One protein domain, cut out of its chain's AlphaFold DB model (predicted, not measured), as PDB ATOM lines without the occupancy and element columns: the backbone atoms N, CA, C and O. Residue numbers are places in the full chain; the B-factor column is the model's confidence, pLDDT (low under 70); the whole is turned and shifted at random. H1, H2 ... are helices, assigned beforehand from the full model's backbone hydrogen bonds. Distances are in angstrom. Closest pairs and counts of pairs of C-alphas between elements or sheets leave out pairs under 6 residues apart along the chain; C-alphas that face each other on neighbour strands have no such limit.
ATOM      1  N   CYS A 209      91.537  85.048  76.119       83.94
ATOM      2  CA  CYS A 209      91.094  84.135  75.057       83.94
ATOM      3  C   CYS A 209      89.670  83.576  75.297       83.94
ATOM      4  O   CYS A 209      88.889  83.584  74.343       83.94
ATOM      5  N   PRO A 210      89.281  83.178  76.530       86.19
ATOM      6  CA  PRO A 210      87.904  82.786  76.832       86.19
ATOM      7  C   PRO A 210      86.875  83.888  76.551       86.19
ATOM      8  O   PRO A 210      85.808  83.591  76.018       86.19
ATOM      9  N   GLU A 211      87.191  85.156  76.848       88.81
ATOM     10  CA  GLU A 211      86.298  86.292  76.561       88.81
ATOM     11  C   GLU A 211      86.028  86.437  75.062       88.81
ATOM     12  O   GLU A 211      84.882  86.626  74.658       88.81
ATOM     13  N   ILE A 212      87.057  86.292  74.220       89.12
ATOM     14  CA  ILE A 212      86.906  86.369  72.759       89.12
ATOM     15  C   ILE A 212      86.034  85.218  72.240       89.12
ATOM     16  O   ILE A 212      85.162  85.429  71.391       89.12
ATOM     17  N   ILE A 213      86.241  84.002  72.756       89.25
ATOM     18  CA  ILE A 213      85.427  82.839  72.381       89.25
ATOM     19  C   ILE A 213      83.966  83.070  72.793       89.25
ATOM     20  O   ILE A 213      83.062  82.868  71.982       89.25
ATOM     21  N   LEU A 214      83.727  83.564  74.011       91.19
ATOM     22  CA  LEU A 214      82.386  83.873  74.506       91.19
ATOM     23  C   LEU A 214      81.693  84.949  73.659       91.19
ATOM     24  O   LEU A 214      80.541  84.761  73.272       91.19
ATOM     25  N   ILE A 215      82.391  86.038  73.321       92.19
ATOM     26  CA  ILE A 215      81.873  87.088  72.428       92.19
ATOM     27  C   ILE A 215      81.507  86.493  71.064       92.19
ATOM     28  O   ILE A 215      80.462  86.823  70.509       92.19
ATOM     29  N   THR A 216      82.321  85.573  70.542       92.31
ATOM     30  CA  THR A 216      82.045  84.898  69.267       92.31
ATOM     31  C   THR A 216      80.756  84.076  69.338       92.31
ATOM     32  O   THR A 216      79.882  84.239  68.486       92.31
ATOM     33  N   PHE A 217      80.586  83.244  70.371       94.06
ATOM     34  CA  PHE A 217      79.347  82.482  70.578       94.06
ATOM     35  C   PHE A 217      78.130  83.383  70.795       94.06
ATOM     36  O   PHE A 217      77.054  83.087  70.279       94.06
ATOM     37  N   PHE A 218      78.294  84.496  71.511       92.62
ATOM     38  CA  PHE A 218      77.232  85.476  71.712       92.62
ATOM     39  C   PHE A 218      76.793  86.125  70.393       92.62
ATOM     40  O   PHE A 218      75.599  86.202  70.112       92.62
ATOM     41  N   VAL A 219      77.737  86.530  69.538       94.19
ATOM     42  CA  VAL A 219      77.420  87.068  68.203       94.19
ATOM     43  C   VAL A 219      76.715  86.012  67.350       94.19
ATOM     44  O   VAL A 219      75.699  86.318  66.730       94.19
ATOM     45  N   ILE A 220      77.189  84.762  67.360       94.25
ATOM     46  CA  ILE A 220      76.534  83.649  66.653       94.25
ATOM     47  C   ILE A 220      75.095  83.451  67.147       94.25
ATOM     48  O   ILE A 220      74.190  83.312  66.326       94.25
ATOM     49  N   LEU A 221      74.865  83.485  68.463       92.62
ATOM     50  CA  LEU A 221      73.531  83.382  69.058       92.62
ATOM     51  C   LEU A 221      72.601  84.493  68.560       92.62
ATOM     52  O   LEU A 221      71.490  84.208  68.116       92.62
ATOM     53  N   VAL A 222      73.061  85.748  68.584       90.50
ATOM     54  CA  VAL A 222      72.272  86.895  68.108       90.50
ATOM     55  C   VAL A 222      71.941  86.753  66.621       90.50
ATOM     56  O   VAL A 222      70.798  86.983  66.230       90.50
ATOM     57  N   LEU A 223      72.897  86.335  65.787       90.69
ATOM     58  CA  LEU A 223      72.653  86.116  64.358       90.69
ATOM     59  C   LEU A 223      71.662  84.970  64.114       90.69
ATOM     60  O   LEU A 223      70.773  85.109  63.274       90.69
ATOM     61  N   LEU A 224      71.768  83.869  64.862       90.81
ATOM     62  CA  LEU A 224      70.802  82.772  64.785       90.81
ATOM     63  C   LEU A 224      69.396  83.250  65.159       90.81
ATOM     64  O   LEU A 224      68.451  82.946  64.437       90.81
ATOM     65  N   TRP A 225      69.246  84.043  66.221       88.88
ATOM     66  CA  TRP A 225      67.950  84.612  66.592       88.88
ATOM     67  C   TRP A 225      67.393  85.580  65.542       88.88
ATOM     68  O   TRP A 225      66.221  85.472  65.181       88.88
ATOM     69  N   LEU A 226      68.212  86.497  65.013       87.38
ATOM     70  CA  LEU A 226      67.771  87.473  64.008       87.38
ATOM     71  C   LEU A 226      67.355  86.808  62.692       87.38
ATOM     72  O   LEU A 226      66.361  87.206  62.092       87.38
ATOM     73  N   PHE A 227      68.090  85.787  62.249       87.75
ATOM     74  CA  PHE A 227      67.839  85.121  60.970       87.75
ATOM     75  C   PHE A 227      66.922  83.896  61.062       87.75
ATOM     76  O   PHE A 227      66.702  83.237  60.043       87.75
ATOM     77  N   ARG A 228      66.368  83.588  62.246       86.75
ATOM     78  CA  ARG A 228      65.456  82.447  62.439       86.75
ATOM     79  C   ARG A 228      64.210  82.577  61.581       86.75
ATOM     80  O   ARG A 228      63.936  81.695  60.773       86.75
ATOM     81  N   ASP A 229      63.482  83.670  61.759       82.69
ATOM     82  CA  ASP A 229      62.331  84.053  60.942       82.69
ATOM     83  C   ASP A 229      62.256  85.587  60.884       82.69
ATOM     84  O   ASP A 229      61.505  86.216  61.631       82.69
ATOM     85  N   PRO A 230      63.091  86.221  60.046       75.75
ATOM     86  CA  PRO A 230      63.200  87.673  59.991       75.75
ATOM     87  C   PRO A 230      61.987  88.363  59.339       75.75
ATOM     88  O   PRO A 230      62.001  89.585  59.190       75.75
ATOM     89  N   LYS A 231      60.956  87.615  58.911       74.44
ATOM     90  CA  LYS A 231      59.732  88.079  58.224       74.44
ATOM     91  C   LYS A 231      59.922  88.770  56.860       74.44
ATOM     92  O   LYS A 231      58.981  88.797  56.075       74.44
ATOM     93  N   PHE A 232      61.111  89.283  56.525       75.38
ATOM     94  CA  PHE A 232      61.416  89.889  55.214       75.38
ATOM     95  C   PHE A 232      62.037  88.917  54.198       75.38
ATOM     96  O   PHE A 232      62.059  89.196  53.002       75.38
ATOM     97  N   MET A 233      62.572  87.789  54.662       80.31
ATOM     98  CA  MET A 233      63.123  86.713  53.838       80.31
ATOM     99  C   MET A 233      62.851  85.369  54.522       80.31
ATOM    100  O   MET A 233      62.679  85.360  55.746       80.31
ATOM    101  N   PRO A 234      62.824  84.240  53.789       80.12
ATOM    102  CA  PRO A 234      62.744  82.931  54.426       80.12
ATOM    103  C   PRO A 234      63.962  82.750  55.337       80.12
ATOM    104  O   PRO A 234      65.103  82.721  54.877       80.12
ATOM    105  N   GLY A 235      63.716  82.696  56.646       84.69
ATOM    106  CA  GLY A 235      64.763  82.460  57.633       84.69
ATOM    107  C   GLY A 235      65.259  81.018  57.598       84.69
ATOM    108  O   GLY A 235      64.653  80.145  56.967       84.69
ATOM    109  N   TRP A 236      66.346  80.733  58.315       87.31
ATOM    110  CA  TRP A 236      66.907  79.376  58.364       87.31
ATOM    111  C   TRP A 236      65.948  78.356  59.002       87.31
ATOM    112  O   TRP A 236      66.103  77.157  58.776       87.31
ATOM    113  N   SER A 237      64.923  78.807  59.739       84.00
ATOM    114  CA  SER A 237      63.863  77.933  60.263       84.00
ATOM    115  C   SER A 237      63.037  77.252  59.167       84.00
ATOM    116  O   SER A 237      62.534  76.159  59.398       84.00
ATOM    117  N   SER A 238      62.955  77.836  57.964       82.25
ATOM    118  CA  SER A 238      62.209  77.268  56.828       82.25
ATOM    119  C   SER A 238      62.778  75.943  56.305       82.25
ATOM    120  O   SER A 238      62.080  75.204  55.615       82.25
ATOM    121  N   ALA A 239      64.030  75.620  56.648       83.88
ATOM    122  CA  ALA A 239      64.659  74.344  56.316       83.88
ATOM    123  C   ALA A 239      64.215  73.187  57.234       83.88
ATOM    124  O   ALA A 239      64.555  72.033  56.968       83.88
ATOM    125  N   PHE A 240      63.482  73.480  58.311       83.94
ATOM    126  CA  PHE A 240      63.046  72.516  59.316       83.94
ATOM    127  C   PHE A 240      61.520  72.468  59.414       83.94
ATOM    128  O   PHE A 240      60.818  73.385  58.987       83.94
ATOM    129  N   GLU A 241      60.991  71.396  60.008       74.19
ATOM    130  CA  GLU A 241      59.558  71.295  60.265       74.19
ATOM    131  C   GLU A 241      59.079  72.413  61.215       74.19
ATOM    132  O   GLU A 241      59.711  72.670  62.254       74.19
ATOM    133  N   PRO A 242      57.945  73.070  60.900       67.62
ATOM    134  CA  PRO A 242      57.392  74.117  61.745       67.62
ATOM    135  C   PRO A 242      57.071  73.549  63.134       67.62
ATOM    136  O   PRO A 242      56.453  72.491  63.240       67.62
ATOM    137  N   LYS A 243      57.467  74.290  64.184       68.44
ATOM    138  CA  LYS A 243      57.367  74.008  65.642       68.44
ATOM    139  C   LYS A 243      58.586  73.389  66.332       68.44
ATOM    140  O   LYS A 243      58.691  73.542  67.547       68.44
ATOM    141  N   PHE A 244      59.527  72.762  65.627       71.75
ATOM    142  CA  PHE A 244      60.730  72.216  66.286       71.75
ATOM    143  C   PHE A 244      61.832  73.261  66.506       71.75
ATOM    144  O   PHE A 244      62.707  73.080  67.350       71.75
ATOM    145  N   VAL A 245      61.770  74.377  65.777       80.31
ATOM    146  CA  VAL A 245      62.782  75.435  65.806       80.31
ATOM    147  C   VAL A 245      62.246  76.677  66.520       80.31
ATOM    148  O   VAL A 245      61.508  77.484  65.953       80.31
ATOM    149  N   THR A 246      62.649  76.856  67.778       83.94
ATOM    150  CA  THR A 246      62.283  78.017  68.606       83.94
ATOM    151  C   THR A 246      63.503  78.872  68.966       83.94
ATOM    152  O   THR A 246      64.649  78.412  68.912       83.94
ATOM    153  N   ASP A 247      63.268  80.125  69.375       83.31
ATOM    154  CA  ASP A 247      64.328  80.979  69.940       83.31
ATOM    155  C   ASP A 247      64.972  80.313  71.170       83.31
ATOM    156  O   ASP A 247      66.192  80.361  71.340       83.31
ATOM    157  N   ALA A 248      64.169  79.618  71.984       85.81
ATOM    158  CA  ALA A 248      64.642  78.868  73.144       85.81
ATOM    159  C   ALA A 248      65.543  77.682  72.756       85.81
ATOM    160  O   ALA A 248      66.589  77.489  73.373       85.81
ATOM    161  N   ALA A 249      65.188  76.925  71.710       88.75
ATOM    162  CA  ALA A 249      66.008  75.815  71.215       88.75
ATOM    163  C   ALA A 249      67.388  76.296  70.734       88.75
ATOM    164  O   ALA A 249      68.405  75.671  71.029       88.75
ATOM    165  N   THR A 250      67.426  77.447  70.062       89.50
ATOM    166  CA  THR A 250      68.668  78.093  69.613       89.50
ATOM    167  C   THR A 250      69.556  78.491  70.797       89.50
ATOM    168  O   THR A 250      70.756  78.213  70.799       89.50
ATOM    169  N   GLY A 251      68.963  79.095  71.835       89.81
ATOM    170  CA  GLY A 251      69.677  79.453  73.063       89.81
ATOM    171  C   GLY A 251      70.234  78.232  73.796       89.81
ATOM    172  O   GLY A 251      71.404  78.224  74.180       89.81
ATOM    173  N   LEU A 252      69.432  77.171  73.927       91.38
ATOM    174  CA  LEU A 252      69.869  75.908  74.529       91.38
ATOM    175  C   LEU A 252      71.018  75.272  73.746       91.38
ATOM    176  O   LEU A 252      71.985  74.837  74.362       91.38
ATOM    177  N   PHE A 253      70.957  75.277  72.413       91.94
ATOM    178  CA  PHE A 253      72.026  74.755  71.566       91.94
ATOM    179  C   PHE A 253      73.364  75.461  71.825       91.94
ATOM    180  O   PHE A 253      74.369  74.795  72.081       91.94
ATOM    181  N   ILE A 254      73.383  76.798  71.841       93.19
ATOM    182  CA  ILE A 254      74.603  77.566  72.139       93.19
ATOM    183  C   ILE A 254      75.081  77.321  73.577       93.19
ATOM    184  O   ILE A 254      76.273  77.106  73.787       93.19
ATOM    185  N   CYS A 255      74.178  77.274  74.560       91.75
ATOM    186  CA  CYS A 255      74.539  76.934  75.940       91.75
ATOM    187  C   CYS A 255      75.184  75.546  76.047       91.75
ATOM    188  O   CYS A 255      76.212  75.403  76.706       91.75
ATOM    189  N   THR A 256      74.635  74.530  75.376       92.50
ATOM    190  CA  THR A 256      75.231  73.187  75.340       92.50
ATOM    191  C   THR A 256      76.619  73.211  74.705       92.50
ATOM    192  O   THR A 256      77.524  72.552  75.214       92.50
ATOM    193  N   LEU A 257      76.834  74.007  73.652       92.38
ATOM    194  CA  LEU A 257      78.170  74.179  73.075       92.38
ATOM    195  C   LEU A 257      79.151  74.813  74.066       92.38
ATOM    196  O   LEU A 257      80.288  74.358  74.139       92.38
ATOM    197  N   LEU A 258      78.731  75.789  74.875       91.44
ATOM    198  CA  LEU A 258      79.590  76.410  75.898       91.44
ATOM    199  C   LEU A 258      80.014  75.439  77.016       91.44
ATOM    200  O   LEU A 258      81.092  75.609  77.585       91.44
ATOM    201  N   PHE A 259      79.212  74.408  77.301       91.06
ATOM    202  CA  PHE A 259      79.587  73.318  78.215       91.06
ATOM    203  C   PHE A 259      80.618  72.348  77.618       91.06
ATOM    204  O   PHE A 259      81.300  71.646  78.361       91.06
ATOM    205  N   VAL A 260      80.724  72.283  76.290       89.56
ATOM    206  CA  VAL A 260      81.646  71.380  75.580       89.56
ATOM    207  C   VAL A 260      82.925  72.105  75.158       89.56
ATOM    208  O   VAL A 260      83.994  71.498  75.108       89.56
ATOM    209  N   PHE A 261      82.837  73.398  74.838       87.88
ATOM    210  CA  PHE A 261      83.940  74.146  74.247       87.88
ATOM    211  C   PHE A 261      84.994  74.532  75.301       87.88
ATOM    212  O   PHE A 261      84.643  75.140  76.318       87.88
ATOM    213  N   PRO A 262      86.286  74.219  75.078       84.31
ATOM    214  CA  PRO A 262      87.346  74.507  76.037       84.31
ATOM    215  C   PRO A 262      87.684  76.001  76.075       84.31
ATOM    216  O   PRO A 262      87.691  76.690  75.053       84.31
ATOM    217  N   SER A 263      88.037  76.493  77.261       79.38
ATOM    218  CA  SER A 263      88.451  77.884  77.495       79.38
ATOM    219  C   SER A 263      89.821  78.236  76.893       79.38
ATOM    220  O   SER A 263      90.102  79.408  76.640       79.38
ATOM    221  N   SER A 264      90.675  77.246  76.612       72.12
ATOM    222  CA  SER A 264      91.966  77.445  75.946       72.12
ATOM    223  C   SER A 264      92.195  76.416  74.838       72.12
ATOM    224  O   SER A 264      92.045  75.209  75.035       72.12
ATOM    225  N   PHE A 265      92.579  76.907  73.655       65.44
ATOM    226  CA  PHE A 265      92.980  76.075  72.523       65.44
ATOM    227  C   PHE A 265      94.503  76.151  72.318       65.44
ATOM    228  O   PHE A 265      95.020  77.271  72.205       65.44
ATOM    229  N   PRO A 266      95.216  75.014  72.172       55.12
ATOM    230  CA  PRO A 266      96.680  74.970  72.013       55.12
ATOM    231  C   PRO A 266      97.269  75.665  70.764       55.12
ATOM    232  O   PRO A 266      98.470  75.571  70.534       55.12
ATOM    233  N   GLY A 267      96.458  76.332  69.935       55.94
ATOM    234  CA  GLY A 267      96.900  77.015  68.708       55.94
ATOM    235  C   GLY A 267      96.524  78.497  68.592       55.94
ATOM    236  O   GLY A 267      97.053  79.173  67.717       55.94
ATOM    237  N   ILE A 268      95.636  79.015  69.450       55.69
ATOM    238  CA  ILE A 268      95.141  80.410  69.387       55.69
ATOM    239  C   ILE A 268      95.735  81.249  70.525       55.69
ATOM    240  O   ILE A 268      96.056  82.422  70.348       55.69
ATOM    241  N   SER A 269      95.943  80.635  71.688       51.62
ATOM    242  CA  SER A 269      96.691  81.239  72.783       51.62
ATOM    243  C   SER A 269      98.158  80.887  72.571       51.62
ATOM    244  O   SER A 269      98.508  79.714  72.632       51.62
ATOM    245  N   GLY A 270      99.012  81.867  72.261       52.34
ATOM    246  CA  GLY A 270     100.437  81.697  71.919       52.34
ATOM    247  C   GLY A 270     101.338  81.126  73.030       52.34
ATOM    248  O   GLY A 270     102.520  81.455  73.095       52.34
ATOM    249  N   HIS A 271     100.797  80.294  73.916       47.75
ATOM    250  CA  HIS A 271     101.502  79.588  74.968       47.75
ATOM    251  C   HIS A 271     101.858  78.172  74.502       47.75
ATOM    252  O   HIS A 271     100.996  77.316  74.332       47.75
ATOM    253  N   LYS A 272     103.161  77.921  74.325       48.97
ATOM    254  CA  LYS A 272     103.746  76.595  74.062       48.97
ATOM    255  C   LYS A 272     103.809  75.744  75.339       48.97
ATOM    256  O   LYS A 272     104.857  75.196  75.670       48.97
ATOM    257  N   SER A 273     102.705  75.655  76.064       46.59
ATOM    258  CA  SER A 273     102.556  74.683  77.147       46.59
ATOM    259  C   SER A 273     101.799  73.491  76.579       46.59
ATOM    260  O   SER A 273     100.943  73.678  75.721       46.59
ATOM    261  N   GLY A 274     102.190  72.277  76.972       52.75
ATOM    262  CA  GLY A 274     101.744  71.018  76.371       52.75
ATOM    263  C   GLY A 274     100.236  70.919  76.127       52.75
ATOM    264  O   GLY A 274      99.456  71.637  76.735       52.75
ATOM    265  N   LEU A 275      99.864  70.007  75.226       56.03
ATOM    266  CA  LEU A 275      98.532  69.712  74.681       56.03
ATOM    267  C   LEU A 275      97.438  69.440  75.748       56.03
ATOM    268  O   LEU A 275      96.869  68.356  75.803       56.03
ATOM    269  N   GLN A 276      97.156  70.398  76.623       58.34
ATOM    270  CA  GLN A 276      96.133  70.340  77.655       58.34
ATOM    271  C   GLN A 276      95.038  71.330  77.269       58.34
ATOM    272  O   GLN A 276      95.263  72.539  77.207       58.34
ATOM    273  N   LEU A 277      93.861  70.794  76.954       66.75
ATOM    274  CA  LEU A 277      92.648  71.590  76.803       66.75
ATOM    275  C   LEU A 277      92.295  72.198  78.163       66.75
ATOM    276  O   LEU A 277      92.266  71.488  79.169       66.75
ATOM    277  N   GLY A 278      92.020  73.501  78.186       73.12
ATOM    278  CA  GLY A 278      91.471  74.156  79.369       73.12
ATOM    279  C   GLY A 278      90.081  73.617  79.732       73.12
ATOM    280  O   GLY A 278      89.427  72.987  78.893       73.12
ATOM    281  N   PRO A 279      89.598  73.881  80.960       83.25
ATOM    282  CA  PRO A 279      88.240  73.520  81.364       83.25
ATOM    283  C   PRO A 279      87.197  74.168  80.433       83.25
ATOM    284  O   PRO A 279      87.506  75.176  79.783       83.25
ATOM    285  N   PRO A 280      85.976  73.611  80.347       86.75
ATOM    286  CA  PRO A 280      84.905  74.201  79.551       86.75
ATOM    287  C   PRO A 280      84.596  75.634  79.998       86.75
ATOM    288  O   PRO A 280      84.822  75.998  81.152       86.75
ATOM    289  N   ILE A 281      84.095  76.453  79.071       87.56
ATOM    290  CA  ILE A 281      83.806  77.876  79.328       87.56
ATOM    291  C   ILE A 281      82.703  78.044  80.378       87.56
ATOM    292  O   ILE A 281      82.741  78.996  81.158       87.56
ATOM    293  N   LEU A 282      81.728  77.134  80.387       90.00
ATOM    294  CA  LEU A 282      80.605  77.159  81.312       90.00
ATOM    295  C   LEU A 282      80.609  75.917  82.206       90.00
ATOM    296  O   LEU A 282      80.619  74.787  81.718       90.00
ATOM    297  N   ASP A 283      80.561  76.131  83.518       91.38
ATOM    298  CA  ASP A 283      80.451  75.085  84.529       91.38
ATOM    299  C   ASP A 283      79.057  75.079  85.179       91.38
ATOM    300  O   ASP A 283      78.411  76.114  85.373       91.38
ATOM    301  N   TRP A 284      78.571  73.883  85.524       91.69
ATOM    302  CA  TRP A 284      77.240  73.727  86.117       91.69
ATOM    303  C   TRP A 284      77.090  74.432  87.476       91.69
ATOM    304  O   TRP A 284      76.059  75.077  87.671       91.69
ATOM    305  N   PRO A 285      78.077  74.392  88.398       93.50
ATOM    306  CA  PRO A 285      77.987  75.123  89.662       93.50
ATOM    307  C   PRO A 285      77.761  76.629  89.474       93.50
ATOM    308  O   PRO A 285      76.900  77.211  90.144       93.50
ATOM    309  N   THR A 286      78.465  77.262  88.529       91.38
ATOM    310  CA  THR A 286      78.235  78.673  88.188       91.38
ATOM    311  C   THR A 286      76.831  78.905  87.648       91.38
ATOM    312  O   THR A 286      76.171  79.848  88.090       91.38
ATOM    313  N   VAL A 287      76.342  78.055  86.736       91.44
ATOM    314  CA  VAL A 287      74.971  78.166  86.206       91.44
ATOM    315  C   VAL A 287      73.947  78.037  87.325       91.44
ATOM    316  O   VAL A 287      73.090  78.903  87.467       91.44
ATOM    317  N   GLN A 288      74.067  77.018  88.173       93.00
ATOM    318  CA  GLN A 288      73.152  76.795  89.288       93.00
ATOM    319  C   GLN A 288      73.095  78.000  90.237       93.00
ATOM    320  O   GLN A 288      72.006  78.350  90.692       93.00
ATOM    321  N   LYS A 289      74.239  78.635  90.523       92.31
ATOM    322  CA  LYS A 289      74.322  79.792  91.427       92.31
ATOM    323  C   LYS A 289      73.824  81.092  90.791       92.31
ATOM    324  O   LYS A 289      73.235  81.911  91.491       92.31
ATOM    325  N   LYS A 290      74.097  81.317  89.501       89.00
ATOM    326  CA  LYS A 290      73.801  82.589  88.817       89.00
ATOM    327  C   LYS A 290      72.440  82.628  88.128       89.00
ATOM    328  O   LYS A 290      71.951  83.713  87.830       89.00
ATOM    329  N   LEU A 291      71.840  81.477  87.837       89.31
ATOM    330  CA  LEU A 291      70.561  81.411  87.145       89.31
ATOM    331  C   LEU A 291      69.411  81.742  88.117       89.31
ATOM    332  O   LEU A 291      69.291  81.103  89.164       89.31
ATOM    333  N   PRO A 292      68.547  82.728  87.805       85.88
ATOM    334  CA  PRO A 292      67.484  83.157  88.707       85.88
ATOM    335  C   PRO A 292      66.294  82.185  88.661       85.88
ATOM    336  O   PRO A 292      65.269  82.453  88.032       85.88
TER     337      PRO A 292
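What this domain is: This is residues 209 to 292 of the 409 residues of the protein "Indy-2" of Bugula neritina (UniProt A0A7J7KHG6). Two helices, H1 and the shorter H3, lie side by side and run opposite ways as a long slab, with little H2 in the turn between them at one end. Beyond the other end the unnamed stretch 261 to 283 swings out in a wide loop and folds back towards H3, leading to small H4, where residues 285 to 292 stick out from the body. The printed part has 84 residues with four named helices, H1, H2, H3 and H4 in chain order, and no named strand; the class is all helix. It is loose, with a radius of gyration of the C-alphas of 16.1 A, and elongated, spanning 48 by 30 by 19 A.

How they stand to each other: H1, residues 209 to 228, touches H3, residues 247 to 260, at a shallow tilt of 22 degrees, opposite ways; their closest C-alphas, of Trp 225 and Asp 247, are 6.1 A apart. With residues 227 to 228 alone, H1 only just touches H2, residues 236 to 239, with 3 pairs of C-alphas within 8 A, and only at the corner; the closest C-alphas, of Arg 228 and Ser 237, are 5.3 A apart. H4, residues 284 to 290, touches no helix; it is apart from H3, but only just, the closest C-alphas being 8.3 A apart. In H1, H3 and H4 each O i to N i+4 pair is within hydrogen-bond range; H2 is too short for such a pair.

Where its parts are: H1 begins at C-alpha 209 (91.094, 84.135, 75.057) and is 28.6 A long. H3, 20.6 A long, begins at C-alpha 247 (64.328, 80.979, 69.940). H4 ends at C-alpha 290 (73.801, 82.589, 88.817).

The domain as a whole: The C-alphas of Phe 232 and Gly 274, the two farthest apart, are 49.3 A apart. The printed part has no cut. The link from H3 to H4, 23 residues, is long. The pLDDT is under 70 at residues 242 to 243 and 265 to 277.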